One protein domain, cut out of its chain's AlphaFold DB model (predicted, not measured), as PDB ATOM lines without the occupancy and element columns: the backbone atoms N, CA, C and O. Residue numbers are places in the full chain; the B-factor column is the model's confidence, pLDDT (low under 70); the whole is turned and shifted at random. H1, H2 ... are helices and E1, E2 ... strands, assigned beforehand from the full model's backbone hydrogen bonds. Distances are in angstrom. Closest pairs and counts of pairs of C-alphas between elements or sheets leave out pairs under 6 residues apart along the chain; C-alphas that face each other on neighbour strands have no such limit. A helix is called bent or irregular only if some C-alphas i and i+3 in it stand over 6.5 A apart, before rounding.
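AT A GLANCE: This is residues 134 to 319 of the 708 residues of the protein "Dockerin domain-containing protein" of Oscillospiraceae bacterium (UniProt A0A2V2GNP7). One seven-stranded sheet is bent back on itself and curled like part of a barrel, with E8, E7 and E13 in one leaf, E10, E12 and E9 in the other, and the bent strand E11 as the hinge; the short helix H1 packs on E9, E10 and E12. Three small hairpins, E1 with E2, E3 with E4 and E5 with E6, lie outside this sheet, E1 and E2 farthest from the centre. The printed part has 186 residues, with thirteen named strands and one named helix in the order E1 to E12, H1, E13. The large sheet's order is E8, E7, E13, E11, E10, E12, E9, all antiparallel, and the class is mostly strand, though only 79 residues are in named elements. The whole is compact, with a radius of gyration of the C-alphas of 16.1 A and spans of 45 by 44 by 26 A.

IN THESE COORDINATES: Find C-alpha 144 at (180.776, 120.049, 135.452), where E1 begins; it runs to residue 146, and E2 follows at residues 149 to 151. Next come E3, residues 166 to 168, E4, residues 171 to 174, E5, residues 189 to 193, and E6, residues 198 to 201. E7, residues 203 to 210, is 22.8 A from first to last C-alpha, and E8 holds residues 216 to 218. E9, residues 229 to 234, is 16.1 A long, and E10, residues 248 to 253, is 16.9 A. Find C-alpha 265 at (181.335, 93.213, 106.606), where E11 begins; it runs to residue 274, spans 24.7 A and bends by 69 degrees at residue 271. E12, residues 287 to 293, spans 19.7 A, and H1, residues 295 to 301, spans 10.5 A. E13, residues 309 to 318, spans 30.2 A and ends at C-alpha 318, (168.405, 93.089, 122.256).

HOW THE PARTS SIT: Start with the large sheet, which is strongly twisted. E7 and E13 are antiparallel at 161 degrees, with N 206 and O 315 2.9 A apart, within hydrogen-bond range. E8 and E7 are a hairpin, with N 207 and O 218 at 2.8 A. E11 pairs in a staggered way: residues 265 to 269 with E13, as at N 266 and O 312, 2.9 A, and residues 269 to 274 with E10, as at N 251 and O 272, 2.9 A. E10 and E12 have N 252 and O 288 at 2.8 A, and E12 and E9 have N 231 and O 291 at 2.8 A. Between the edge strands E8 and E9, the closest C-alphas, of Thr 218 and Val 230, are 6.1 A apart. H1 is on this sheet; its closest C-alpha pair with E12 is Val 298 and Ala 292, 5.1 A. In H1, 1 of 3 O i to N i+4 pairs and 3 of 4 O i to N i+3 pairs are within hydrogen-bond range. Outside the sheet, the hairpin E5 and E6 has N 189 and O 201 at 2.9 A, and E6 runs on into E7 at 72 degrees. The hairpin E3 and E4 has N 173 and O 166 at 2.8 A; E4 and E9 are near each other, with 5 pairs of C-alphas within 10 A. The hairpin E1 and E2 has N 144 and O 151 at 2.9 A, and E1 is apart from E9.

THE WHOLE: The C-alphas farthest apart, those of Gly 148 and Ser 255, are 48.8 A from each other. The printed part has no cut. The long links are E2 to E3, E4 to E5, E9 to E10, E10 to E11 and E11 to E12. The mean pLDDT of the printed part is 93.6, and residues 212 to 213 are under 70.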
ATOM      1  N   GLU A 134     173.169 116.589 125.666       81.62
ATOM      2  CA  GLU A 134     173.174 117.977 126.116       81.62
ATOM      3  C   GLU A 134     174.560 118.370 126.643       81.62
ATOM      4  O   GLU A 134     175.231 117.605 127.348       81.62
ATOM      5  N   SER A 135     175.006 119.581 126.306       79.00
ATOM      6  CA  SER A 135     176.368 120.047 126.606       79.00
ATOM      7  C   SER A 135     176.619 120.318 128.089       79.00
ATOM      8  O   SER A 135     177.762 120.308 128.543       79.00
ATOM      9  N   TYR A 136     175.552 120.532 128.862       81.31
ATOM     10  CA  TYR A 136     175.641 120.748 130.304       81.31
ATOM     11  C   TYR A 136     175.822 119.452 131.104       81.31
ATOM     12  O   TYR A 136     176.066 119.541 132.304       81.31
ATOM     13  N   ILE A 137     175.691 118.275 130.475       89.06
ATOM     14  CA  ILE A 137     175.734 116.985 131.175       89.06
ATOM     15  C   ILE A 137     176.559 115.914 130.454       89.06
ATOM     16  O   ILE A 137     177.518 115.419 131.042       89.06
ATOM     17  N   LEU A 138     176.239 115.577 129.201       91.75
ATOM     18  CA  LEU A 138     176.857 114.462 128.470       91.75
ATOM     19  C   LEU A 138     178.017 114.932 127.586       91.75
ATOM     20  O   LEU A 138     179.124 114.410 127.690       91.75
ATOM     21  N   SER A 139     177.793 115.947 126.746       94.69
ATOM     22  CA  SER A 139     178.796 116.453 125.797       94.69
ATOM     23  C   SER A 139     179.563 117.656 126.365       94.69
ATOM     24  O   SER A 139     179.339 118.807 125.978       94.69
ATOM     25  N   ARG A 140     180.487 117.394 127.282       94.56
ATOM     26  CA  ARG A 140     181.103 118.392 128.158       94.56
ATOM     27  C   ARG A 140     182.363 119.015 127.562       94.56
ATOM     28  O   ARG A 140     183.385 118.346 127.407       94.56
ATOM     29  N   ASP A 141     182.324 120.330 127.343       94.94
ATOM     30  CA  ASP A 141     183.473 121.150 126.917       94.94
ATOM     31  C   ASP A 141     184.349 121.664 128.078       94.94
ATOM     32  O   ASP A 141     185.398 122.289 127.866       94.94
ATOM     33  N   ARG A 142     183.926 121.373 129.310       94.31
ATOM     34  CA  ARG A 142     184.553 121.721 130.588       94.31
ATOM     35  C   ARG A 142     184.106 120.733 131.667       94.31
ATOM     36  O   ARG A 142     183.106 120.045 131.484       94.31
ATOM     37  N   ASP A 143     184.783 120.730 132.806       94.69
ATOM     38  CA  ASP A 143     184.323 119.972 133.972       94.69
ATOM     39  C   ASP A 143     183.007 120.551 134.510       94.69
ATOM     40  O   ASP A 143     182.829 121.772 134.582       94.69
ATOM     41  N   ILE A 144     182.090 119.676 134.914       93.69
ATOM     42  CA  ILE A 144     180.776 120.049 135.452       93.69
ATOM     43  C   ILE A 144     180.536 119.393 136.809       93.69
ATOM     44  O   ILE A 144     181.206 118.435 137.185       93.69
ATOM     45  N   THR A 145     179.524 119.867 137.531       92.56
ATOM     46  CA  THR A 145     178.947 119.145 138.671       92.56
ATOM     47  C   THR A 145     177.455 118.975 138.441       92.56
ATOM     48  O   THR A 145     176.752 119.960 138.226       92.56
ATOM     49  N   TYR A 146     176.985 117.732 138.483       88.62
ATOM     50  CA  TYR A 146     175.587 117.360 138.288       88.62
ATOM     51  C   TYR A 146     175.192 116.344 139.363       88.62
ATOM     52  O   TYR A 146     175.930 115.390 139.609       88.62
ATOM     53  N   ASN A 147     174.074 116.584 140.053       88.38
ATOM     54  CA  ASN A 147     173.614 115.784 141.199       88.38
ATOM     55  C   ASN A 147     174.704 115.523 142.259       88.38
ATOM     56  O   ASN A 147     174.821 114.432 142.805       88.38
ATOM     57  N   GLY A 148     175.542 116.532 142.534       91.75
ATOM     58  CA  GLY A 148     176.629 116.439 143.518       91.75
ATOM     59  C   GLY A 148     177.857 115.640 143.063       91.75
ATOM     60  O   GLY A 148     178.835 115.579 143.803       91.75
ATOM     61  N   VAL A 149     177.843 115.078 141.851       93.50
ATOM     62  CA  VAL A 149     178.968 114.352 141.251       93.50
ATOM     63  C   VAL A 149     179.682 115.250 140.246       93.50
ATOM     64  O   VAL A 149     179.049 115.915 139.424       93.50
ATOM     65  N   THR A 150     181.012 115.287 140.313       94.00
ATOM     66  CA  THR A 150     181.843 116.010 139.346       94.00
ATOM     67  C   THR A 150     182.181 115.106 138.170       94.00
ATOM     68  O   THR A 150     182.689 114.005 138.362       94.00
ATOM     69  N   TYR A 151     181.945 115.603 136.959       93.75
ATOM     70  CA  TYR A 151     182.288 114.914 135.721       93.75
ATOM     71  C   TYR A 151     183.302 115.731 134.927       93.75
ATOM     72  O   TYR A 151     183.142 116.944 134.768       93.75
ATOM     73  N   ALA A 152     184.327 115.055 134.413       93.56
ATOM     74  CA  ALA A 152     185.380 115.683 133.631       93.56
ATOM     75  C   ALA A 152     184.914 116.041 132.211       93.56
ATOM     76  O   ALA A 152     184.028 115.397 131.632       93.56
ATOM     77  N   LYS A 153     185.564 117.050 131.631       94.62
ATOM     78  CA  LYS A 153     185.507 117.364 130.199       94.62
ATOM     79  C   LYS A 153     185.751 116.105 129.348       94.62
ATOM     80  O   LYS A 153     186.688 115.358 129.618       94.62
ATOM     81  N   ASN A 154     184.964 115.901 128.289       94.06
ATOM     82  CA  ASN A 154     185.131 114.771 127.358       94.06
ATOM     83  C   ASN A 154     185.172 115.162 125.871       94.06
ATOM     84  O   ASN A 154     185.549 114.327 125.058       94.06
ATOM     85  N   VAL A 155     184.850 116.408 125.511       95.69
ATOM     86  CA  VAL A 155     184.920 116.902 124.125       95.69
ATOM     87  C   VAL A 155     185.590 118.268 124.045       95.69
ATOM     88  O   VAL A 155     185.530 119.051 124.989       95.69
ATOM     89  N   LYS A 156     186.221 118.603 122.915       94.81
ATOM     90  CA  LYS A 156     186.830 119.927 122.681       94.81
ATOM     91  C   LYS A 156     185.791 121.043 122.722       94.81
ATOM     92  O   LYS A 156     186.012 122.054 123.392       94.81
ATOM     93  N   SER A 157     184.676 120.813 122.034       93.00
ATOM     94  CA  SER A 157     183.493 121.665 121.950       93.00
ATOM     95  C   SER A 157     182.244 120.791 122.012       93.00
ATOM     96  O   SER A 157     182.263 119.663 121.525       93.00
ATOM     97  N   GLY A 158     181.159 121.320 122.582       90.88
ATOM     98  CA  GLY A 158     179.887 120.605 122.669       90.88
ATOM     99  C   GLY A 158     179.395 120.122 121.299       90.88
ATOM    100  O   GLY A 158     179.395 120.889 120.334       90.88
ATOM    101  N   ILE A 159     178.972 118.864 121.243       91.00
ATOM    102  CA  ILE A 159     178.361 118.202 120.100       91.00
ATOM    103  C   ILE A 159     176.994 117.647 120.502       91.00
ATOM    104  O   ILE A 159     176.770 117.236 121.642       91.00
ATOM    105  N   VAL A 160     176.064 117.669 119.555       91.44
ATOM    106  CA  VAL A 160     174.714 117.145 119.737       91.44
ATOM    107  C   VAL A 160     174.626 115.840 118.961       91.44
ATOM    108  O   VAL A 160     174.871 115.833 117.765       91.44
ATOM    109  N   LEU A 161     174.325 114.738 119.631       93.19
ATOM    110  CA  LEU A 161     174.177 113.399 119.061       93.19
ATOM    111  C   LEU A 161     172.878 112.792 119.599       93.19
ATOM    112  O   LEU A 161     172.466 113.178 120.693       93.19
ATOM    113  N   PRO A 162     172.209 111.876 118.881       92.00
ATOM    114  CA  PRO A 162     171.030 111.215 119.430       92.00
ATOM    115  C   PRO A 162     171.459 110.389 120.637       92.00
ATOM    116  O   PRO A 162     172.595 109.930 120.696       92.00
ATOM    117  N   CYS A 163     170.591 110.197 121.616       86.50
ATOM    118  CA  CYS A 163     170.861 109.354 122.775       86.50
ATOM    119  C   CYS A 163     170.053 108.059 122.656       86.50
ATOM    120  O   CYS A 163     168.947 107.956 123.174       86.50
ATOM    121  N   GLY A 164     170.623 107.082 121.948       85.31
ATOM    122  CA  GLY A 164     170.046 105.758 121.729       85.31
ATOM    123  C   GLY A 164     170.278 105.258 120.304       85.31
ATOM    124  O   GLY A 164     170.726 106.004 119.428       85.31
ATOM    125  N   PHE A 165     169.974 103.983 120.087       93.62
ATOM    126  CA  PHE A 165     170.139 103.332 118.792       93.62
ATOM    127  C   PHE A 165     169.231 103.982 117.750       93.62
ATOM    128  O   PHE A 165     168.023 104.122 117.963       93.62
ATOM    129  N   THR A 166     169.849 104.415 116.654       95.69
ATOM    130  CA  THR A 166     169.224 105.226 115.611       95.69
ATOM    131  C   THR A 166     169.415 104.556 114.258       95.69
ATOM    132  O   THR A 166     170.555 104.364 113.828       95.69
ATOM    133  N   VAL A 167     168.309 104.254 113.578       97.31
ATOM    134  CA  VAL A 167     168.290 103.618 112.255       97.31
ATOM    135  C   VAL A 167     167.511 104.491 111.284       97.31
ATOM    136  O   VAL A 167     166.427 104.971 111.619       97.31
ATOM    137  N   VAL A 168     168.070 104.694 110.093       96.12
ATOM    138  CA  VAL A 168     167.452 105.453 109.001       96.12
ATOM    139  C   VAL A 168     167.594 104.643 107.718       96.12
ATOM    140  O   VAL A 168     168.714 104.371 107.287       96.12
ATOM    141  N   ASN A 169     166.472 104.280 107.096       94.25
ATOM    142  CA  ASN A 169     166.417 103.481 105.863       94.25
ATOM    143  C   ASN A 169     167.246 102.181 105.943       94.25
ATOM    144  O   ASN A 169     168.048 101.876 105.053       94.25
ATOM    145  N   GLY A 170     167.137 101.469 107.066       96.12
ATOM    146  CA  GLY A 170     167.852 100.218 107.325       96.12
ATOM    147  C   GLY A 170     169.347 100.359 107.636       96.12
ATOM    148  O   GLY A 170     170.036  99.350 107.798       96.12
ATOM    149  N   GLU A 171     169.875 101.584 107.716       97.06
ATOM    150  CA  GLU A 171     171.255 101.857 108.119       97.06
ATOM    151  C   GLU A 171     171.319 102.324 109.576       97.06
ATOM    152  O   GLU A 171     170.630 103.264 109.974       97.06
ATOM    153  N   ILE A 172     172.179 101.693 110.376       96.81
ATOM    154  CA  ILE A 172     172.468 102.099 111.750       96.81
ATOM    155  C   ILE A 172     173.347 103.349 111.694       96.81
ATOM    156  O   ILE A 172     174.524 103.295 111.340       96.81
ATOM    157  N   ILE A 173     172.775 104.492 112.064       95.25
ATOM    158  CA  ILE A 173     173.463 105.787 112.037       95.25
ATOM    159  C   ILE A 173     174.133 106.082 113.382       95.25
ATOM    160  O   ILE A 173     175.150 106.769 113.426       95.25
ATOM    161  N   SER A 174     173.601 105.563 114.491       95.19
ATOM    162  CA  SER A 174     174.210 105.697 115.820       95.19
ATOM    163  C   SER A 174     173.860 104.503 116.701       95.19
ATOM    164  O   SER A 174     172.739 103.998 116.644       95.19
ATOM    165  N   GLY A 175     174.822 104.063 117.513       94.12
ATOM    166  CA  GLY A 175     174.605 103.037 118.532       94.12
ATOM    167  C   GLY A 175     173.888 103.578 119.773       94.12
ATOM    168  O   GLY A 175     173.671 104.787 119.918       94.12
ATOM    169  N   ALA A 176     173.539 102.675 120.691       90.25
ATOM    170  CA  ALA A 176     173.039 103.051 122.008       90.25
ATOM    171  C   ALA A 176     174.111 103.785 122.838       90.25
ATOM    172  O   ALA A 176     175.300 103.777 122.514       90.25
ATOM    173  N   GLN A 177     173.677 104.458 123.908       91.38
ATOM    174  CA  GLN A 177     174.602 105.037 124.882       91.38
ATOM    175  C   GLN A 177     175.423 103.909 125.530       91.38
ATOM    176  O   GLN A 177     174.862 102.865 125.851       91.38
ATOM    177  N   ILE A 178     176.718 104.131 125.745       91.81
ATOM    178  CA  ILE A 178     177.623 103.181 126.419       91.81
ATOM    179  C   ILE A 178     177.939 103.634 127.850       91.81
ATOM    180  O   ILE A 178     177.822 104.820 128.164       91.81
ATOM    181  N   GLU A 179     178.388 102.729 128.721       92.44
ATOM    182  CA  GLU A 179     178.658 103.027 130.141       92.44
ATOM    183  C   GLU A 179     179.693 104.143 130.358       92.44
ATOM    184  O   GLU A 179     179.596 104.927 131.306       92.44
ATOM    185  N   GLN A 180     180.665 104.261 129.451       92.94
ATOM    186  CA  GLN A 180     181.691 105.304 129.480       92.94
ATOM    187  C   GLN A 180     181.104 106.705 129.208       92.94
ATOM    188  O   GLN A 180     181.686 107.721 129.604       92.94
ATOM    189  N   GLU A 181     179.919 106.795 128.591       92.31
ATOM    190  CA  GLU A 181     179.149 108.034 128.477       92.31
ATOM    191  C   GLU A 181     178.427 108.347 129.783       92.31
ATOM    192  O   GLU A 181     177.224 108.152 129.935       92.31
ATOM    193  N   THR A 182     179.189 108.865 130.739       90.81
ATOM    194  CA  THR A 182     178.678 109.227 132.058       90.81
ATOM    195  C   THR A 182     177.928 110.568 132.042       90.81
ATOM    196  O   THR A 182     178.393 111.499 131.382       90.81
ATOM    197  N   PRO A 183     176.829 110.737 132.804       90.06
ATOM    198  CA  PRO A 183     176.109 109.678 133.507       90.06
ATOM    199  C   PRO A 183     175.430 108.715 132.525       90.06
ATOM    200  O   PRO A 183     174.761 109.140 131.581       90.06
ATOM    201  N   TYR A 184     175.614 107.420 132.779       89.94
ATOM    202  CA  TYR A 184     175.063 106.359 131.953       89.94
ATOM    203  C   TYR A 184     173.617 106.057 132.330       89.94
ATOM    204  O   TYR A 184     173.236 106.086 133.501       89.94
ATOM    205  N   SER A 185     172.830 105.724 131.318       85.50
ATOM    206  CA  SER A 185     171.494 105.165 131.459       85.50
ATOM    207  C   SER A 185     171.206 104.315 130.233       85.50
ATOM    208  O   SER A 185     171.444 104.775 129.114       85.50
ATOM    209  N   ALA A 186     170.660 103.120 130.438       88.31
ATOM    210  CA  ALA A 186     170.175 102.271 129.360       88.31
ATOM    211  C   ALA A 186     169.127 103.021 128.515       88.31
ATOM    212  O   ALA A 186     168.252 103.698 129.062       88.31
ATOM    213  N   ARG A 187     169.231 102.935 127.182       90.50
ATOM    214  CA  ARG A 187     168.353 103.656 126.246       90.50
ATOM    215  C   ARG A 187     167.577 102.673 125.383       90.50
ATOM    216  O   ARG A 187     168.144 102.066 124.481       90.50
ATOM    217  N   TYR A 188     166.282 102.565 125.658       93.62
ATOM    218  CA  TYR A 188     165.345 101.853 124.796       93.62
ATOM    219  C   TYR A 188     165.183 102.584 123.463       93.62
ATOM    220  O   TYR A 188     165.268 103.817 123.408       93.62
ATOM    221  N   SER A 189     164.893 101.819 122.415       95.06
ATOM    222  CA  SER A 189     164.556 102.346 121.098       95.06
ATOM    223  C   SER A 189     163.234 101.783 120.610       95.06
ATOM    224  O   SER A 189     162.980 100.581 120.708       95.06
ATOM    225  N   PHE A 190     162.421 102.671 120.047       97.00
ATOM    226  CA  PHE A 190     161.231 102.310 119.293       97.00
ATOM    227  C   PHE A 190     161.579 102.325 117.811       97.00
ATOM    228  O   PHE A 190     162.267 103.239 117.342       97.00
ATOM    229  N   GLY A 191     161.077 101.351 117.066       96.06
ATOM    230  CA  GLY A 191     161.262 101.321 115.627       96.06
ATOM    231  C   GLY A 191     160.209 100.513 114.898       96.06
ATOM    232  O   GLY A 191     159.267  99.984 115.487       96.06
ATOM    233  N   ILE A 192     160.395 100.446 113.588       96.88
ATOM    234  CA  ILE A 192     159.625  99.616 112.677       96.88
ATOM    235  C   ILE A 192     160.591  98.889 111.743       96.88
ATOM    236  O   ILE A 192     161.598  99.454 111.302       96.88
ATOM    237  N   THR A 193     160.319  97.620 111.473       96.44
ATOM    238  CA  THR A 193     161.108  96.808 110.545       96.44
ATOM    239  C   THR A 193     160.764  97.101 109.083       96.44
ATOM    240  O   THR A 193     159.754  97.735 108.767       96.44
ATOM    241  N   SER A 194     161.588  96.599 108.162       93.44
ATOM    242  CA  SER A 194     161.347  96.708 106.710       93.44
ATOM    243  C   SER A 194     160.078  95.982 106.229       93.44
ATOM    244  O   SER A 194     159.515  96.322 105.186       93.44
ATOM    245  N   ASP A 195     159.587  95.016 107.008       94.12
ATOM    246  CA  ASP A 195     158.296  94.344 106.855       94.12
ATOM    247  C   ASP A 195     157.218  94.890 107.808       94.12
ATOM    248  O   ASP A 195     156.191  94.253 108.014       94.12
ATOM    249  N   ARG A 196     157.392  96.125 108.299       94.31
ATOM    250  CA  ARG A 196     156.377  96.934 109.000       94.31
ATOM    251  C   ARG A 196     155.954  96.416 110.372       94.31
ATOM    252  O   ARG A 196     154.851  96.709 110.829       94.31
ATOM    253  N   ILE A 197     156.803  95.654 111.038       95.62
ATOM    254  CA  ILE A 197     156.552  95.198 112.399       95.62
ATOM    255  C   ILE A 197     157.065  96.279 113.360       95.62
ATOM    256  O   ILE A 197     158.264  96.581 113.339       95.62
ATOM    257  N   PRO A 198     156.200  96.914 114.174       96.31
ATOM    258  CA  PRO A 198     156.657  97.833 115.205       96.31
ATOM    259  C   PRO A 198     157.334  97.073 116.350       96.31
ATOM    260  O   PRO A 198     156.959  95.948 116.677       96.31
ATOM    261  N   PHE A 199     158.319  97.695 116.994       94.88
ATOM    262  CA  PHE A 199     159.035  97.086 118.111       94.88
ATOM    263  C   PHE A 199     159.504  98.111 119.145       94.88
ATOM    264  O   PHE A 199     159.710  99.289 118.845       94.88
ATOM    265  N   LEU A 200     159.715  97.623 120.368       95.00
ATOM    266  CA  LEU A 200     160.412  98.319 121.444       95.00
ATOM    267  C   LEU A 200     161.504  97.387 121.967       95.00
ATOM    268  O   LEU A 200     161.203  96.292 122.434       95.00
ATOM    269  N   ALA A 201     162.757  97.816 121.898       94.06
ATOM    270  CA  ALA A 201     163.896  96.982 122.267       94.06
ATOM    271  C   ALA A 201     164.918  97.758 123.100       94.06
ATOM    272  O   ALA A 201     164.902  98.996 123.117       94.06
ATOM    273  N   LEU A 202     165.825  97.032 123.757       93.69
ATOM    274  CA  LEU A 202     167.005  97.590 124.407       93.69
ATOM    275  C   LEU A 202     168.261  97.184 123.612       93.69
ATOM    276  O   LEU A 202     168.898  96.185 123.930       93.69
ATOM    277  N   PRO A 203     168.593  97.919 122.542       93.50
ATOM    278  CA  PRO A 203     169.592  97.490 121.572       93.50
ATOM    279  C   PRO A 203     171.030  97.597 122.077       93.50
ATOM    280  O   PRO A 203     171.436  98.607 122.656       93.50
ATOM    281  N   GLU A 204     171.823  96.599 121.711       91.50
ATOM    282  CA  GLU A 204     173.277  96.558 121.808       91.50
ATOM    283  C   GLU A 204     173.864  96.462 120.400       91.50
ATOM    284  O   GLU A 204     173.356  95.732 119.549       91.50
ATOM    285  N   VAL A 205     174.927  97.222 120.134       92.69
ATOM    286  CA  VAL A 205     175.652  97.175 118.858       92.69
ATOM    287  C   VAL A 205     177.047  96.672 119.149       92.69
ATOM    288  O   VAL A 205     177.766  97.306 119.909       92.69
ATOM    289  N   ILE A 206     177.432  95.571 118.518       92.81
ATOM    290  CA  ILE A 206     178.745  94.954 118.673       92.81
ATOM    291  C   ILE A 206     179.487  95.131 117.354       92.81
ATOM    292  O   ILE A 206     179.017  94.719 116.294       92.81
ATOM    293  N   ILE A 207     180.661  95.753 117.410       96.12
ATOM    294  CA  ILE A 207     181.526  95.952 116.250       96.12
ATOM    295  C   ILE A 207     182.835  95.222 116.500       96.12
ATOM    296  O   ILE A 207     183.659  95.639 117.319       96.12
ATOM    297  N   THR A 208     183.055  94.143 115.756       97.06
ATOM    298  CA  THR A 208     184.340  93.446 115.769       97.06
ATOM    299  C   THR A 208     185.259  94.073 114.732       97.06
ATOM    300  O   THR A 208     184.956  94.095 113.542       97.06
ATOM    301  N   VAL A 209     186.405  94.576 115.183       96.75
ATOM    302  CA  VAL A 209     187.445  95.154 114.331       96.75
ATOM    303  C   VAL A 209     188.568  94.138 114.152       96.75
ATOM    304  O   VAL A 209     189.116  93.625 115.132       96.75
ATOM    305  N   SER A 210     188.955  93.865 112.905       93.25
ATOM    306  CA  SER A 210     190.074  92.973 112.580       93.25
ATOM    307  C   SER A 210     190.957  93.524 111.456       93.25
ATOM    308  O   SER A 210     190.570  94.434 110.724       93.25
ATOM    309  N   GLY A 211     192.182  93.001 111.317       80.19
ATOM    310  CA  GLY A 211     193.071  93.313 110.188       80.19
ATOM    311  C   GLY A 211     194.486  93.784 110.549       80.19
ATOM    312  O   GLY A 211     195.368  93.724 109.692       80.19
ATOM    313  N   ALA A 212     194.733  94.133 111.819       68.19
ATOM    314  CA  ALA A 212     196.069  94.069 112.420       68.19
ATOM    315  C   ALA A 212     196.379  92.620 112.867       68.19
ATOM    316  O   ALA A 212     195.617  91.696 112.579       68.19
ATOM    317  N   ALA A 213     197.498  92.390 113.565       61.44
ATOM    318  CA  ALA A 213     197.845  91.064 114.099       61.44
ATOM    319  C   ALA A 213     196.794  90.486 115.078       61.44
ATOM    320  O   ALA A 213     196.797  89.276 115.297       61.44
ATOM    321  N   ASP A 214     195.894  91.329 115.602       81.12
ATOM    322  CA  ASP A 214     194.867  91.006 116.595       81.12
ATOM    323  C   ASP A 214     193.481  91.560 116.192       81.12
ATOM    324  O   ASP A 214     193.363  92.413 115.305       81.12
ATOM    325  N   SER A 215     192.432  91.073 116.861       91.88
ATOM    326  CA  SER A 215     191.046  91.555 116.761       91.88
ATOM    327  C   SER A 215     190.559  92.098 118.104       91.88
ATOM    328  O   SER A 215     190.933  91.569 119.152       91.88
ATOM    329  N   PHE A 216     189.677  93.095 118.090       94.75
ATOM    330  CA  PHE A 216     189.025  93.607 119.298       94.75
ATOM    331  C   PHE A 216     187.568  93.986 119.026       94.75
ATOM    332  O   PHE A 216     187.170  94.156 117.878       94.75
ATOM    333  N   VAL A 217     186.791  94.140 120.097       93.75
ATOM    334  CA  VAL A 217     185.385  94.557 120.044       93.75
ATOM    335  C   VAL A 217     185.243  95.988 120.566       93.75
ATOM    336  O   VAL A 217     185.934  96.387 121.517       93.75
ATOM    337  N   THR A 218     184.376  96.759 119.915       91.44
ATOM    338  CA  THR A 218     183.846  98.046 120.375       91.44
ATOM    339  C   THR A 218     182.328  98.053 120.260       91.44
ATOM    340  O   THR A 218     181.785  97.491 119.314       91.44
ATOM    341  N   ASP A 219     181.668  98.742 121.189       80.81
ATOM    342  CA  ASP A 219     180.206  98.792 121.275       80.81
ATOM    343  C   ASP A 219     179.640 100.158 120.838       80.81
ATOM    344  O   ASP A 219     178.480 100.495 121.074       80.81
ATOM    345  N   ALA A 220     180.482 101.006 120.235       93.38
ATOM    346  CA  ALA A 220     180.186 102.421 120.068       93.38
ATOM    347  C   ALA A 220     180.308 102.890 118.616       93.38
ATOM    348  O   ALA A 220     181.403 103.033 118.065       93.38
ATOM    349  N   LEU A 221     179.158 103.221 118.032       96.25
ATOM    350  CA  LEU A 221     179.034 103.791 116.694       96.25
ATOM    351  C   LEU A 221     178.539 105.235 116.768       96.25
ATOM    352  O   LEU A 221     177.444 105.488 117.274       96.25
ATOM    353  N   ASN A 222     179.311 106.175 116.217       96.56
ATOM    354  CA  ASN A 222     178.955 107.595 116.134       96.56
ATOM    355  C   ASN A 222     178.505 108.178 117.489       96.56
ATOM    356  O   ASN A 222     177.512 108.904 117.573       96.56
ATOM    357  N   ARG A 223     179.233 107.817 118.552       94.94
ATOM    358  CA  ARG A 223     178.994 108.214 119.949       94.94
ATOM    359  C   ARG A 223     179.966 109.300 120.419       94.94
ATOM    360  O   ARG A 223     180.819 109.753 119.658       94.94
ATOM    361  N   LEU A 224     179.848 109.744 121.671       95.44
ATOM    362  CA  LEU A 224     180.797 110.695 122.259       95.44
ATOM    363  C   LEU A 224     182.201 110.068 122.401       95.44
ATOM    364  O   LEU A 224     182.300 108.904 122.785       95.44
ATOM    365  N   PRO A 225     183.289 110.824 122.155       94.81
ATOM    366  CA  PRO A 225     184.665 110.342 122.298       94.81
ATOM    367  C   PRO A 225     185.060 110.303 123.778       94.81
ATOM    368  O   PRO A 225     185.758 111.180 124.288       94.81
ATOM    369  N   VAL A 226     184.555 109.317 124.506       94.50
ATOM    370  CA  VAL A 226     184.785 109.145 125.946       94.50
ATOM    371  C   VAL A 226     186.087 108.404 126.240       94.50
ATOM    372  O   VAL A 226     186.648 107.734 125.375       94.50
ATOM    373  N   GLU A 227     186.606 108.589 127.453       94.31
ATOM    374  CA  GLU A 227     187.804 107.891 127.926       94.31
ATOM    375  C   GLU A 227     187.529 106.386 128.090       94.31
ATOM    376  O   GLU A 227     186.392 105.980 128.326       94.31
ATOM    377  N   ASP A 228     188.572 105.570 127.931       93.62
ATOM    378  CA  ASP A 228     188.549 104.105 128.012       93.62
ATOM    379  C   ASP A 228     187.645 103.397 126.985       93.62
ATOM    380  O   ASP A 228     187.294 102.227 127.148       93.62
ATOM    381  N   ALA A 229     187.342 104.066 125.870       95.25
ATOM    382  CA  ALA A 229     186.587 103.505 124.753       95.25
ATOM    383  C   ALA A 229     187.287 103.736 123.403       95.25
ATOM    384  O   ALA A 229     188.036 104.697 123.212       95.25
ATOM    385  N   VAL A 230     187.018 102.835 122.452       97.00
ATOM    386  CA  VAL A 230     187.286 103.046 121.022       97.00
ATOM    387  C   VAL A 230     185.943 103.339 120.374       97.00
ATOM    388  O   VAL A 230     185.059 102.501 120.470       97.00
ATOM    389  N   ILE A 231     185.773 104.481 119.720       97.12
ATOM    390  CA  ILE A 231     184.532 104.845 119.026       97.12
ATOM    391  C   ILE A 231     184.752 104.737 117.519       97.12
ATOM    392  O   ILE A 231     185.761 105.222 116.999       97.12
ATOM    393  N   ILE A 232     183.802 104.119 116.818       97.88
ATOM    394  CA  ILE A 232     183.779 104.053 115.357       97.88
ATOM    395  C   ILE A 232     182.934 105.209 114.834       97.88
ATOM    396  O   ILE A 232     181.728 105.259 115.068       97.88
ATOM    397  N   TYR A 233     183.559 106.134 114.111       97.81
ATOM    398  CA  TYR A 233     182.862 107.199 113.398       97.81
ATOM    399  C   TYR A 233     182.746 106.868 111.917       97.81
ATOM    400  O   TYR A 233     183.752 106.558 111.279       97.81
ATOM    401  N   THR A 234     181.543 106.978 111.363       96.81
ATOM    402  CA  THR A 234     181.255 106.759 109.938       96.81
ATOM    403  C   THR A 234     180.876 108.057 109.247       96.81
ATOM    404  O   THR A 234     180.634 109.081 109.887       96.81
ATOM    405  N   ASP A 235     180.784 108.023 107.923       94.38
ATOM    406  CA  ASP A 235     180.417 109.182 107.109       94.38
ATOM    407  C   ASP A 235     178.935 109.593 107.230       94.38
ATOM    408  O   ASP A 235     178.545 110.640 106.710       94.38
ATOM    409  N   LYS A 236     178.126 108.799 107.945       93.38
ATOM    410  CA  LYS A 236     176.762 109.135 108.393       93.38
ATOM    411  C   LYS A 236     176.717 109.777 109.775       93.38
ATOM    412  O   LYS A 236     175.676 110.279 110.193       93.38
ATOM    413  N   GLY A 237     177.833 109.724 110.493       92.12
ATOM    414  CA  GLY A 237     177.988 110.265 111.827       92.12
ATOM    415  C   GLY A 237     178.108 111.789 111.859       92.12
ATOM    416  O   GLY A 237     177.706 112.492 110.925       92.12
ATOM    417  N   PRO A 238     178.641 112.333 112.963       91.25
ATOM    418  CA  PRO A 238     178.891 113.760 113.058       91.25
ATOM    419  C   PRO A 238     179.998 114.221 112.103       91.25
ATOM    420  O   PRO A 238     180.957 113.500 111.846       91.25
ATOM    421  N   GLU A 239     179.921 115.480 111.652       89.38
ATOM    422  CA  GLU A 239     180.971 116.103 110.819       89.38
ATOM    423  C   GLU A 239     182.347 116.109 111.511       89.38
ATOM    424  O   GLU A 239     183.379 115.997 110.851       89.38
ATOM    425  N   TYR A 240     182.351 116.240 112.841       89.81
ATOM    426  CA  TYR A 240     183.541 116.246 113.688       89.81
ATOM    427  C   TYR A 240     183.238 115.476 114.970       89.81
ATOM    428  O   TYR A 240     182.227 115.753 115.609       89.81
ATOM    429  N   ASN A 241     184.124 114.577 115.394       91.31
ATOM    430  CA  ASN A 241     183.946 113.836 116.648       91.31
ATOM    431  C   ASN A 241     184.212 114.678 117.911       91.31
ATOM    432  O   ASN A 241     183.733 114.324 118.982       91.31
ATOM    433  N   GLN A 242     184.939 115.799 117.790       94.19
ATOM    434  CA  GLN A 242     185.332 116.678 118.901       94.19
ATOM    435  C   GLN A 242     186.164 115.975 119.989       94.19
ATOM    436  O   GLN A 242     186.129 116.392 121.151       94.19
ATOM    437  N   ALA A 243     186.918 114.931 119.634       95.94
ATOM    438  CA  ALA A 243     187.777 114.216 120.574       95.94
ATOM    439  C   ALA A 243     188.820 115.149 121.207       95.94
ATOM    440  O   ALA A 243     189.290 116.089 120.568       95.94
ATOM    441  N   LEU A 244     189.160 114.928 122.480       96.88
ATOM    442  CA  LEU A 244     190.201 115.699 123.165       96.88
ATOM    443  C   LEU A 244     191.596 115.387 122.598       96.88
ATOM    444  O   LEU A 244     191.798 114.392 121.914       96.88
ATOM    445  N   ASP A 245     192.571 116.254 122.886       95.88
ATOM    446  CA  ASP A 245     193.939 116.135 122.346       95.88
ATOM    447  C   ASP A 245     194.696 114.887 122.843       95.88
ATOM    448  O   ASP A 245     195.792 114.603 122.371       95.88
ATOM    449  N   ASP A 246     194.144 114.146 123.801       95.75
ATOM    450  CA  ASP A 246     194.658 112.853 124.256       95.75
ATOM    451  C   ASP A 246     194.267 111.686 123.331       95.75
ATOM    452  O   ASP A 246     194.757 110.572 123.522       95.75
ATOM    453  N   ALA A 247     193.402 111.919 122.340       97.25
ATOM    454  CA  ALA A 247     192.932 110.885 121.436       97.25
ATOM    455  C   ALA A 247     194.032 110.370 120.497       97.25
ATOM    456  O   ALA A 247     194.871 111.120 119.991       97.25
ATOM    457  N   TYR A 248     193.991 109.066 120.241       97.50
ATOM    458  CA  TYR A 248     194.703 108.414 119.150       97.50
ATOM    459  C   TYR A 248     193.680 108.006 118.095       97.50
ATOM    460  O   TYR A 248     192.663 107.400 118.435       97.50
ATOM    461  N   GLU A 249     193.931 108.318 116.827       97.94
ATOM    462  CA  GLU A 249     192.933 108.127 115.775       97.94
ATOM    463  C   GLU A 249     193.519 107.450 114.538       97.94
ATOM    464  O   GLU A 249     194.587 107.821 114.044       97.94
ATOM    465  N   VAL A 250     192.794 106.458 114.023       97.44
ATOM    466  CA  VAL A 250     193.148 105.704 112.816       97.44
ATOM    467  C   VAL A 250     192.067 105.932 111.768       97.44
ATOM    468  O   VAL A 250     190.894 105.638 111.995       97.44
ATOM    469  N   VAL A 251     192.467 106.450 110.609       98.19
ATOM    470  CA  VAL A 251     191.565 106.748 109.497       98.19
ATOM    471  C   VAL A 251     191.599 105.615 108.489       98.19
ATOM    472  O   VAL A 251     192.662 105.247 107.987       98.19
ATOM    473  N   VAL A 252     190.419 105.105 108.160       98.19
ATOM    474  CA  VAL A 252     190.199 103.994 107.242       98.19
ATOM    475  C   VAL A 252     189.344 104.487 106.079       98.19
ATOM    476  O   VAL A 252     188.210 104.912 106.274       98.19
ATOM    477  N   ASP A 253     189.873 104.431 104.860       98.44
ATOM    478  CA  ASP A 253     189.112 104.760 103.652       98.44
ATOM    479  C   ASP A 253     188.647 103.467 102.958       98.44
ATOM    480  O   ASP A 253     189.445 102.554 102.712       98.44
ATOM    481  N   CYS A 254     187.354 103.394 102.637       97.81
ATOM    482  CA  CYS A 254     186.734 102.287 101.908       97.81
ATOM    483  C   CYS A 254     186.719 102.588 100.400       97.81
ATOM    484  O   CYS A 254     186.529 103.734  99.986       97.81
ATOM    485  N   SER A 255     186.932 101.570  99.561       91.88
ATOM    486  CA  SER A 255     186.912 101.731  98.095       91.88
ATOM    487  C   SER A 255     185.508 101.917  97.529       91.88
ATOM    488  O   SER A 255     185.342 102.572  96.500       91.88
ATOM    489  N   ASP A 256     184.523 101.340  98.206       91.94
ATOM    490  CA  ASP A 256     183.131 101.269  97.791       91.94
ATOM    491  C   ASP A 256     182.232 101.903  98.856       91.94
ATOM    492  O   ASP A 256     182.638 102.086 100.007       91.94
ATOM    493  N   ASN A 257     181.002 102.240  98.463       93.94
ATOM    494  CA  ASN A 257     179.988 102.659  99.424       93.94
ATOM    495  C   ASN A 257     179.681 101.497 100.374       93.94
ATOM    496  O   ASN A 257     179.527 100.359  99.928       93.94
ATOM    497  N   TYR A 258     179.547 101.804 101.658       95.75
ATOM    498  CA  TYR A 258     179.141 100.847 102.679       95.75
ATOM    499  C   TYR A 258     177.800 101.246 103.297       95.75
ATOM    500  O   TYR A 258     177.334 102.374 103.139       95.75
ATOM    501  N   THR A 259     177.190 100.294 103.994       95.88
ATOM    502  CA  THR A 259     175.997 100.504 104.816       95.88
ATOM    503  C   THR A 259     176.227  99.783 106.127       95.88
ATOM    504  O   THR A 259     176.517  98.584 106.124       95.88
ATOM    505  N   VAL A 260     176.117 100.503 107.238       96.62
ATOM    506  CA  VAL A 260     176.250  99.903 108.569       96.62
ATOM    507  C   VAL A 260     174.935  99.233 108.947       96.62
ATOM    508  O   VAL A 260     173.923  99.900 109.119       96.62
ATOM    509  N   ARG A 261     174.933  97.907 109.067       95.94
ATOM    510  CA  ARG A 261     173.771  97.110 109.488       95.94
ATOM    511  C   ARG A 261     174.229  95.759 110.016       95.94
ATOM    512  O   ARG A 261     175.352  95.356 109.721       95.94
ATOM    513  N   HIS A 262     173.360  95.047 110.728       95.44
ATOM    514  CA  HIS A 262     173.657  93.689 111.178       95.44
ATOM    515  C   HIS A 262     174.130  92.797 110.012       95.44
ATOM    516  O   HIS A 262     173.568  92.825 108.915       95.44
ATOM    517  N   GLY A 263     175.180  92.010 110.250       95.19
ATOM    518  CA  GLY A 263     175.780  91.104 109.273       95.19
ATOM    519  C   GLY A 263     176.570  91.801 108.159       95.19
ATOM    520  O   GLY A 263     176.998  91.133 107.216       95.19
ATOM    521  N   ALA A 264     176.753  93.126 108.216       94.31
ATOM    522  CA  ALA A 264     177.625  93.829 107.284       94.31
ATOM    523  C   ALA A 264     179.100  93.559 107.614       94.31
ATOM    524  O   ALA A 264     179.527  93.744 108.751       94.31
ATOM    525  N   GLU A 265     179.870  93.198 106.586       94.88
ATOM    526  CA  GLU A 265     181.335  93.213 106.606       94.88
ATOM    527  C   GLU A 265     181.801  94.456 105.836       94.88
ATOM    528  O   GLU A 265     181.594  94.567 104.624       94.88
ATOM    529  N   ILE A 266     182.410  95.417 106.533       96.62
ATOM    530  CA  ILE A 266     182.947  96.642 105.926       96.62
ATOM    531  C   ILE A 266     184.465  96.537 105.876       96.62
ATOM    532  O   ILE A 266     185.112  96.341 106.902       96.62
ATOM    533  N   VAL A 267     185.046  96.698 104.685       96.88
ATOM    534  CA  VAL A 267     186.489  96.557 104.465       96.88
ATOM    535  C   VAL A 267     187.080  97.854 103.933       96.88
ATOM    536  O   VAL A 267     186.625  98.395 102.925       96.88
ATOM    537  N   GLY A 268     188.144  98.324 104.577       97.56
ATOM    538  CA  GLY A 268     188.869  99.520 104.164       97.56
ATOM    539  C   GLY A 268     190.372  99.408 104.381       97.56
ATOM    540  O   GLY A 268     190.892  98.388 104.835       97.56
ATOM    541  N   THR A 269     191.090 100.466 104.013       98.00
ATOM    542  CA  THR A 269     192.546 100.567 104.185       98.00
ATOM    543  C   THR A 269     192.888 101.753 105.072       98.00
ATOM    544  O   THR A 269     192.338 102.837 104.883       98.00
ATOM    545  N   VAL A 270     193.822 101.573 106.007       98.38
ATOM    546  CA  VAL A 270     194.348 102.670 106.824       98.38
ATOM    547  C   VAL A 270     195.083 103.661 105.927       98.38
ATOM    548  O   VAL A 270     196.069 103.301 105.278       98.38
ATOM    549  N   THR A 271     194.635 104.913 105.895       98.19
ATOM    550  CA  THR A 271     195.243 105.968 105.066       98.19
ATOM    551  C   THR A 271     195.982 107.015 105.882       98.19
ATOM    552  O   THR A 271     196.997 107.538 105.418       98.19
ATOM    553  N   GLU A 272     195.520 107.302 107.098       98.00
ATOM    554  CA  GLU A 272     196.079 108.334 107.973       98.00
ATOM    555  C   GLU A 272     196.039 107.861 109.438       98.00
ATOM    556  O   GLU A 272     195.174 107.076 109.829       98.00
ATOM    557  N   ILE A 273     196.992 108.332 110.247       97.25
ATOM    558  CA  ILE A 273     197.067 108.070 111.690       97.25
ATOM    559  C   ILE A 273     197.405 109.383 112.391       97.25
ATOM    560  O   ILE A 273     198.352 110.074 111.997       97.25
ATOM    561  N   TYR A 274     196.662 109.693 113.446       97.25
ATOM    562  CA  TYR A 274     196.829 110.891 114.255       97.25
ATOM    563  C   TYR A 274     197.155 110.492 115.693       97.25
ATOM    564  O   TYR A 274     196.389 109.807 116.363       97.25
ATOM    565  N   ALA A 275     198.343 110.890 116.144       93.88
ATOM    566  CA  ALA A 275     198.779 110.691 117.519       93.88
ATOM    567  C   ALA A 275     198.242 111.812 118.432       93.88
ATOM    568  O   ALA A 275     197.947 112.901 117.926       93.88
ATOM    569  N   PRO A 276     198.218 111.598 119.762       94.56
ATOM    570  CA  PRO A 276     197.840 112.622 120.731       94.56
ATOM    571  C   PRO A 276     198.569 113.956 120.514       94.56
ATOM    572  O   PRO A 276     199.783 113.997 120.289       94.56
ATOM    573  N   GLY A 277     197.818 115.055 120.574       90.56
ATOM    574  CA  GLY A 277     198.264 116.421 120.286       90.56
ATOM    575  C   GLY A 277     198.411 116.751 118.795       90.56
ATOM    576  O   GLY A 277     198.896 117.833 118.457       90.56
ATOM    577  N   GLY A 278     198.040 115.825 117.905       88.56
ATOM    578  CA  GLY A 278     197.969 116.030 116.460       88.56
ATOM    579  C   GLY A 278     196.788 116.902 116.020       88.56
ATOM    580  O   GLY A 278     196.022 117.419 116.827       88.56
ATOM    581  N   SER A 279     196.655 117.098 114.708       89.62
ATOM    582  CA  SER A 279     195.463 117.721 114.119       89.62
ATOM    583  C   SER A 279     194.299 116.736 114.060       89.62
ATOM    584  O   SER A 279     194.539 115.555 113.845       89.62
ATOM    585  N   ASP A 280     193.066 117.233 114.106       89.31
ATOM    586  CA  ASP A 280     191.877 116.380 114.020       89.31
ATOM    587  C   ASP A 280     191.643 115.850 112.589       89.31
ATOM    588  O   ASP A 280     191.741 116.623 111.618       89.31
ATOM    589  N   PRO A 281     191.302 114.558 112.424       93.56
ATOM    590  CA  PRO A 281     190.947 113.982 111.138       93.56
ATOM    591  C   PRO A 281     189.651 114.600 110.602       93.56
ATOM    592  O   PRO A 281     188.757 115.005 111.343       93.56
ATOM    593  N   GLN A 282     189.540 114.670 109.275       91.88
ATOM    594  CA  GLN A 282     188.344 115.176 108.599       91.88
ATOM    595  C   GLN A 282     187.490 114.015 108.090       91.88
ATOM    596  O   GLN A 282     188.009 113.112 107.417       91.88
ATOM    597  N   MET A 283     186.184 114.070 108.365       93.44
ATOM    598  CA  MET A 283     185.211 113.127 107.821       93.44
ATOM    599  C   MET A 283     184.928 113.423 106.342       93.44
ATOM    600  O   MET A 283     184.902 114.578 105.912       93.44
ATOM    601  N   LYS A 284     184.732 112.371 105.543       93.25
ATOM    602  CA  LYS A 284     184.358 112.448 104.120       93.25
ATOM    603  C   LYS A 284     183.560 111.193 103.727       93.25
ATOM    604  O   LYS A 284     183.629 110.211 104.462       93.25
ATOM    605  N   PRO A 285     182.869 111.180 102.572       94.56
ATOM    606  CA  PRO A 285     182.177 109.981 102.105       94.56
ATOM    607  C   PRO A 285     183.097 108.754 102.042       94.56
ATOM    608  O   PRO A 285     184.243 108.868 101.594       94.56
ATOM    609  N   ASN A 286     182.583 107.597 102.458       96.31
ATOM    610  CA  ASN A 286     183.263 106.298 102.509       96.31
ATOM    611  C   ASN A 286     184.506 106.250 103.417       96.31
ATOM    612  O   ASN A 286     185.395 105.418 103.224       96.31
ATOM    613  N   ARG A 287     184.580 107.129 104.422       97.12
ATOM    614  CA  ARG A 287     185.626 107.127 105.452       97.12
ATOM    615  C   ARG A 287     185.078 106.622 106.779       97.12
ATOM    616  O   ARG A 287     183.920 106.856 107.107       97.12
ATOM    617  N   ILE A 288     185.939 105.953 107.531       97.75
ATOM    618  CA  ILE A 288     185.731 105.556 108.916       97.75
ATOM    619  C   ILE A 288     186.894 106.101 109.745       97.75
ATOM    620  O   ILE A 288     188.039 106.114 109.289       97.75
ATOM    621  N   ILE A 289     186.611 106.571 110.955       97.94
ATOM    622  CA  ILE A 289     187.624 107.024 111.912       97.94
ATOM    623  C   ILE A 289     187.450 106.209 113.190       97.94
ATOM    624  O   ILE A 289     186.390 106.246 113.809       97.94
ATOM    625  N   MET A 290     188.487 105.467 113.575       97.62
ATOM    626  CA  MET A 290     188.554 104.800 114.873       97.62
ATOM    627  C   MET A 290     189.247 105.741 115.850       97.62
ATOM    628  O   MET A 290     190.443 105.993 115.703       97.62
ATOM    629  N   THR A 291     188.514 106.252 116.831       97.69
ATOM    630  CA  THR A 291     189.033 107.196 117.830       97.69
ATOM    631  C   THR A 291     189.120 106.498 119.176       97.69
ATOM    632  O   THR A 291     188.109 106.024 119.686       97.69
ATOM    633  N   ALA A 292     190.308 106.448 119.774       96.94
ATOM    634  CA  ALA A 292     190.526 105.864 121.091       96.94
ATOM    635  C   ALA A 292     191.047 106.902 122.083       96.94
ATOM    636  O   ALA A 292     191.941 107.684 121.754       96.94
ATOM    637  N   ARG A 293     190.532 106.869 123.314       96.44
ATOM    638  CA  ARG A 293     191.021 107.691 124.430       96.44
ATOM    639  C   ARG A 293     191.282 106.824 125.656       96.44
ATOM    640  O   ARG A 293     190.555 105.868 125.897       96.44
ATOM    641  N   GLY A 294     192.305 107.171 126.433       95.25
ATOM    642  CA  GLY A 294     192.790 106.356 127.552       95.25
ATOM    643  C   GLY A 294     193.727 105.226 127.102       95.25
ATOM    644  O   GLY A 294     193.563 104.640 126.029       95.25
ATOM    645  N   ASP A 295     194.731 104.915 127.925       94.69
ATOM    646  CA  ASP A 295     195.833 104.003 127.568       94.69
ATOM    647  C   ASP A 295     195.339 102.615 127.125       94.69
ATOM    648  O   ASP A 295     195.872 102.027 126.179       94.69
ATOM    649  N   SER A 296     194.289 102.102 127.779       93.62
ATOM    650  CA  SER A 296     193.688 100.803 127.465       93.62
ATOM    651  C   SER A 296     193.101 100.779 126.052       93.62
ATOM    652  O   SER A 296     193.439  99.903 125.254       93.62
ATOM    653  N   ALA A 297     192.283 101.772 125.693       95.19
ATOM    654  CA  ALA A 297     191.679 101.847 124.367       95.19
ATOM    655  C   ALA A 297     192.714 102.161 123.279       95.19
ATOM    656  O   ALA A 297     192.698 101.541 122.217       95.19
ATOM    657  N   VAL A 298     193.662 103.067 123.550       95.44
ATOM    658  CA  VAL A 298     194.745 103.407 122.610       95.44
ATOM    659  C   VAL A 298     195.598 102.176 122.287       95.44
ATOM    660  O   VAL A 298     195.994 101.978 121.135       95.44
ATOM    661  N   SER A 299     195.841 101.295 123.261       93.75
ATOM    662  CA  SER A 299     196.590 100.054 123.027       93.75
ATOM    663  C   SER A 299     195.926  99.117 122.006       93.75
ATOM    664  O   SER A 299     196.637  98.392 121.313       93.75
ATOM    665  N   LYS A 300     194.594  99.185 121.840       94.56
ATOM    666  CA  LYS A 300     193.842  98.366 120.870       94.56
ATOM    667  C   LYS A 300     194.089  98.784 119.416       94.56
ATOM    668  O   LYS A 300     194.059  97.931 118.536       94.56
ATOM    669  N   ILE A 301     194.331 100.075 119.155       95.00
ATOM    670  CA  ILE A 301     194.432 100.611 117.781       95.00
ATOM    671  C   ILE A 301     195.811 101.178 117.413       95.00
ATOM    672  O   ILE A 301     196.088 101.418 116.241       95.00
ATOM    673  N   SER A 302     196.716 101.361 118.373       93.94
ATOM    674  CA  SER A 302     198.054 101.929 118.118       93.94
ATOM    675  C   SER A 302     199.012 101.006 117.351       93.94
ATOM    676  O   SER A 302     200.083 101.446 116.932       93.94
ATOM    677  N   GLY A 303     198.641  99.736 117.149       93.31
ATOM    678  CA  GLY A 303     199.403  98.774 116.346       93.31
ATOM    679  C   GLY A 303     199.209  98.901 114.831       93.31
ATOM    680  O   GLY A 303     199.991  98.316 114.082       93.31
ATOM    681  N   TYR A 304     198.197  99.646 114.373       96.06
ATOM    682  CA  TYR A 304     197.920  99.826 112.947       96.06
ATOM    683  C   TYR A 304     198.965 100.712 112.258       96.06
ATOM    684  O   TYR A 304     199.527 101.639 112.838       96.06
ATOM    685  N   SER A 305     199.201 100.437 110.979       95.81
ATOM    686  CA  SER A 305     200.072 101.189 110.083       95.81
ATOM    687  C   SER A 305     199.327 101.604 108.816       95.81
ATOM    688  O   SER A 305     198.416 100.925 108.349       95.81
ATOM    689  N   VAL A 306     199.742 102.721 108.212       97.50
ATOM    690  CA  VAL A 306     199.216 103.143 106.903       97.50
ATOM    691  C   VAL A 306     199.445 102.036 105.870       97.50
ATOM    692  O   VAL A 306     200.572 101.575 105.686       97.50
ATOM    693  N   GLY A 307     198.376 101.647 105.175       96.69
ATOM    694  CA  GLY A 307     198.343 100.531 104.232       96.69
ATOM    695  C   GLY A 307     197.749  99.236 104.793       96.69
ATOM    696  O   GLY A 307     197.466  98.333 104.004       96.69
ATOM    697  N   ASP A 308     197.521  99.142 106.105       97.06
ATOM    698  CA  ASP A 308     196.867  97.977 106.703       97.06
ATOM    699  C   ASP A 308     195.406  97.879 106.259       97.06
ATOM    700  O   ASP A 308     194.715  98.882 106.077       97.06
ATOM    701  N   THR A 309     194.924  96.649 106.088       96.31
ATOM    702  CA  THR A 309     193.500  96.383 105.852       96.31
ATOM    703  C   THR A 309     192.772  96.366 107.188       96.31
ATOM    704  O   THR A 309     193.248  95.734 108.124       96.31
ATOM    705  N   VAL A 310     191.607  97.001 107.261       97.12
ATOM    706  CA  VAL A 310     190.692  96.932 108.407       97.12
ATOM    707  C   VAL A 310     189.389  96.303 107.942       97.12
ATOM    708  O   VAL A 310     188.892  96.649 106.869       97.12
ATOM    709  N   ARG A 311     188.851  95.381 108.737       96.75
ATOM    710  CA  ARG A 311     187.506  94.825 108.584       96.75
ATOM    711  C   ARG A 311     186.684  95.144 109.822       96.75
ATOM    712  O   ARG A 311     187.211  95.045 110.930       96.75
ATOM    713  N   LEU A 312     185.429  95.520 109.610       96.56
ATOM    714  CA  LEU A 312     184.423  95.702 110.648       96.56
ATOM    715  C   LEU A 312     183.283  94.722 110.400       96.56
ATOM    716  O   LEU A 312     182.665  94.782 109.337       96.56
ATOM    717  N   ASP A 313     183.009  93.877 111.383       96.81
ATOM    718  CA  ASP A 313     181.836  93.010 111.423       96.81
ATOM    719  C   ASP A 313     180.826  93.609 112.403       96.81
ATOM    720  O   ASP A 313     181.177  93.913 113.547       96.81
ATOM    721  N   ILE A 314     179.596  93.827 111.935       96.50
ATOM    722  CA  ILE A 314     178.544  94.509 112.696       96.50
ATOM    723  C   ILE A 314     177.493  93.501 113.149       96.50
ATOM    724  O   ILE A 314     176.846  92.851 112.326       96.50
ATOM    725  N   GLU A 315     177.261  93.437 114.451       95.19
ATOM    726  CA  GLU A 315     176.202  92.653 115.073       95.19
ATOM    727  C   GLU A 315     175.317  93.566 115.929       95.19
ATOM    728  O   GLU A 315     175.740  94.612 116.422       95.19
ATOM    729  N   VAL A 316     174.054  93.176 116.055       94.12
ATOM    730  CA  VAL A 316     173.045  93.883 116.847       94.12
ATOM    731  C   VAL A 316     172.221  92.834 117.566       94.12
ATOM    732  O   VAL A 316     171.850  91.836 116.941       94.12
ATOM    733  N   SER A 317     171.939  93.085 118.836       92.81
ATOM    734  CA  SER A 317     171.098  92.255 119.696       92.81
ATOM    735  C   SER A 317     170.232  93.125 120.599       92.81
ATOM    736  O   SER A 317     170.480  94.317 120.767       92.81
ATOM    737  N   ASP A 318     169.199  92.529 121.174       92.25
ATOM    738  CA  ASP A 318     168.405  93.089 122.256       92.25
ATOM    739  C   ASP A 318     168.959  92.564 123.584       92.25
ATOM    740  O   ASP A 318     168.990  91.355 123.811       92.25
ATOM    741  N   ALA A 319     169.349  93.454 124.497       88.06
ATOM    742  CA  ALA A 319     169.848  93.083 125.823       88.06
ATOM    743  C   ALA A 319     168.819  92.278 126.641       88.06
ATOM    744  O   ALA A 319     169.168  91.597 127.606       88.06
TER     745      ALA A 319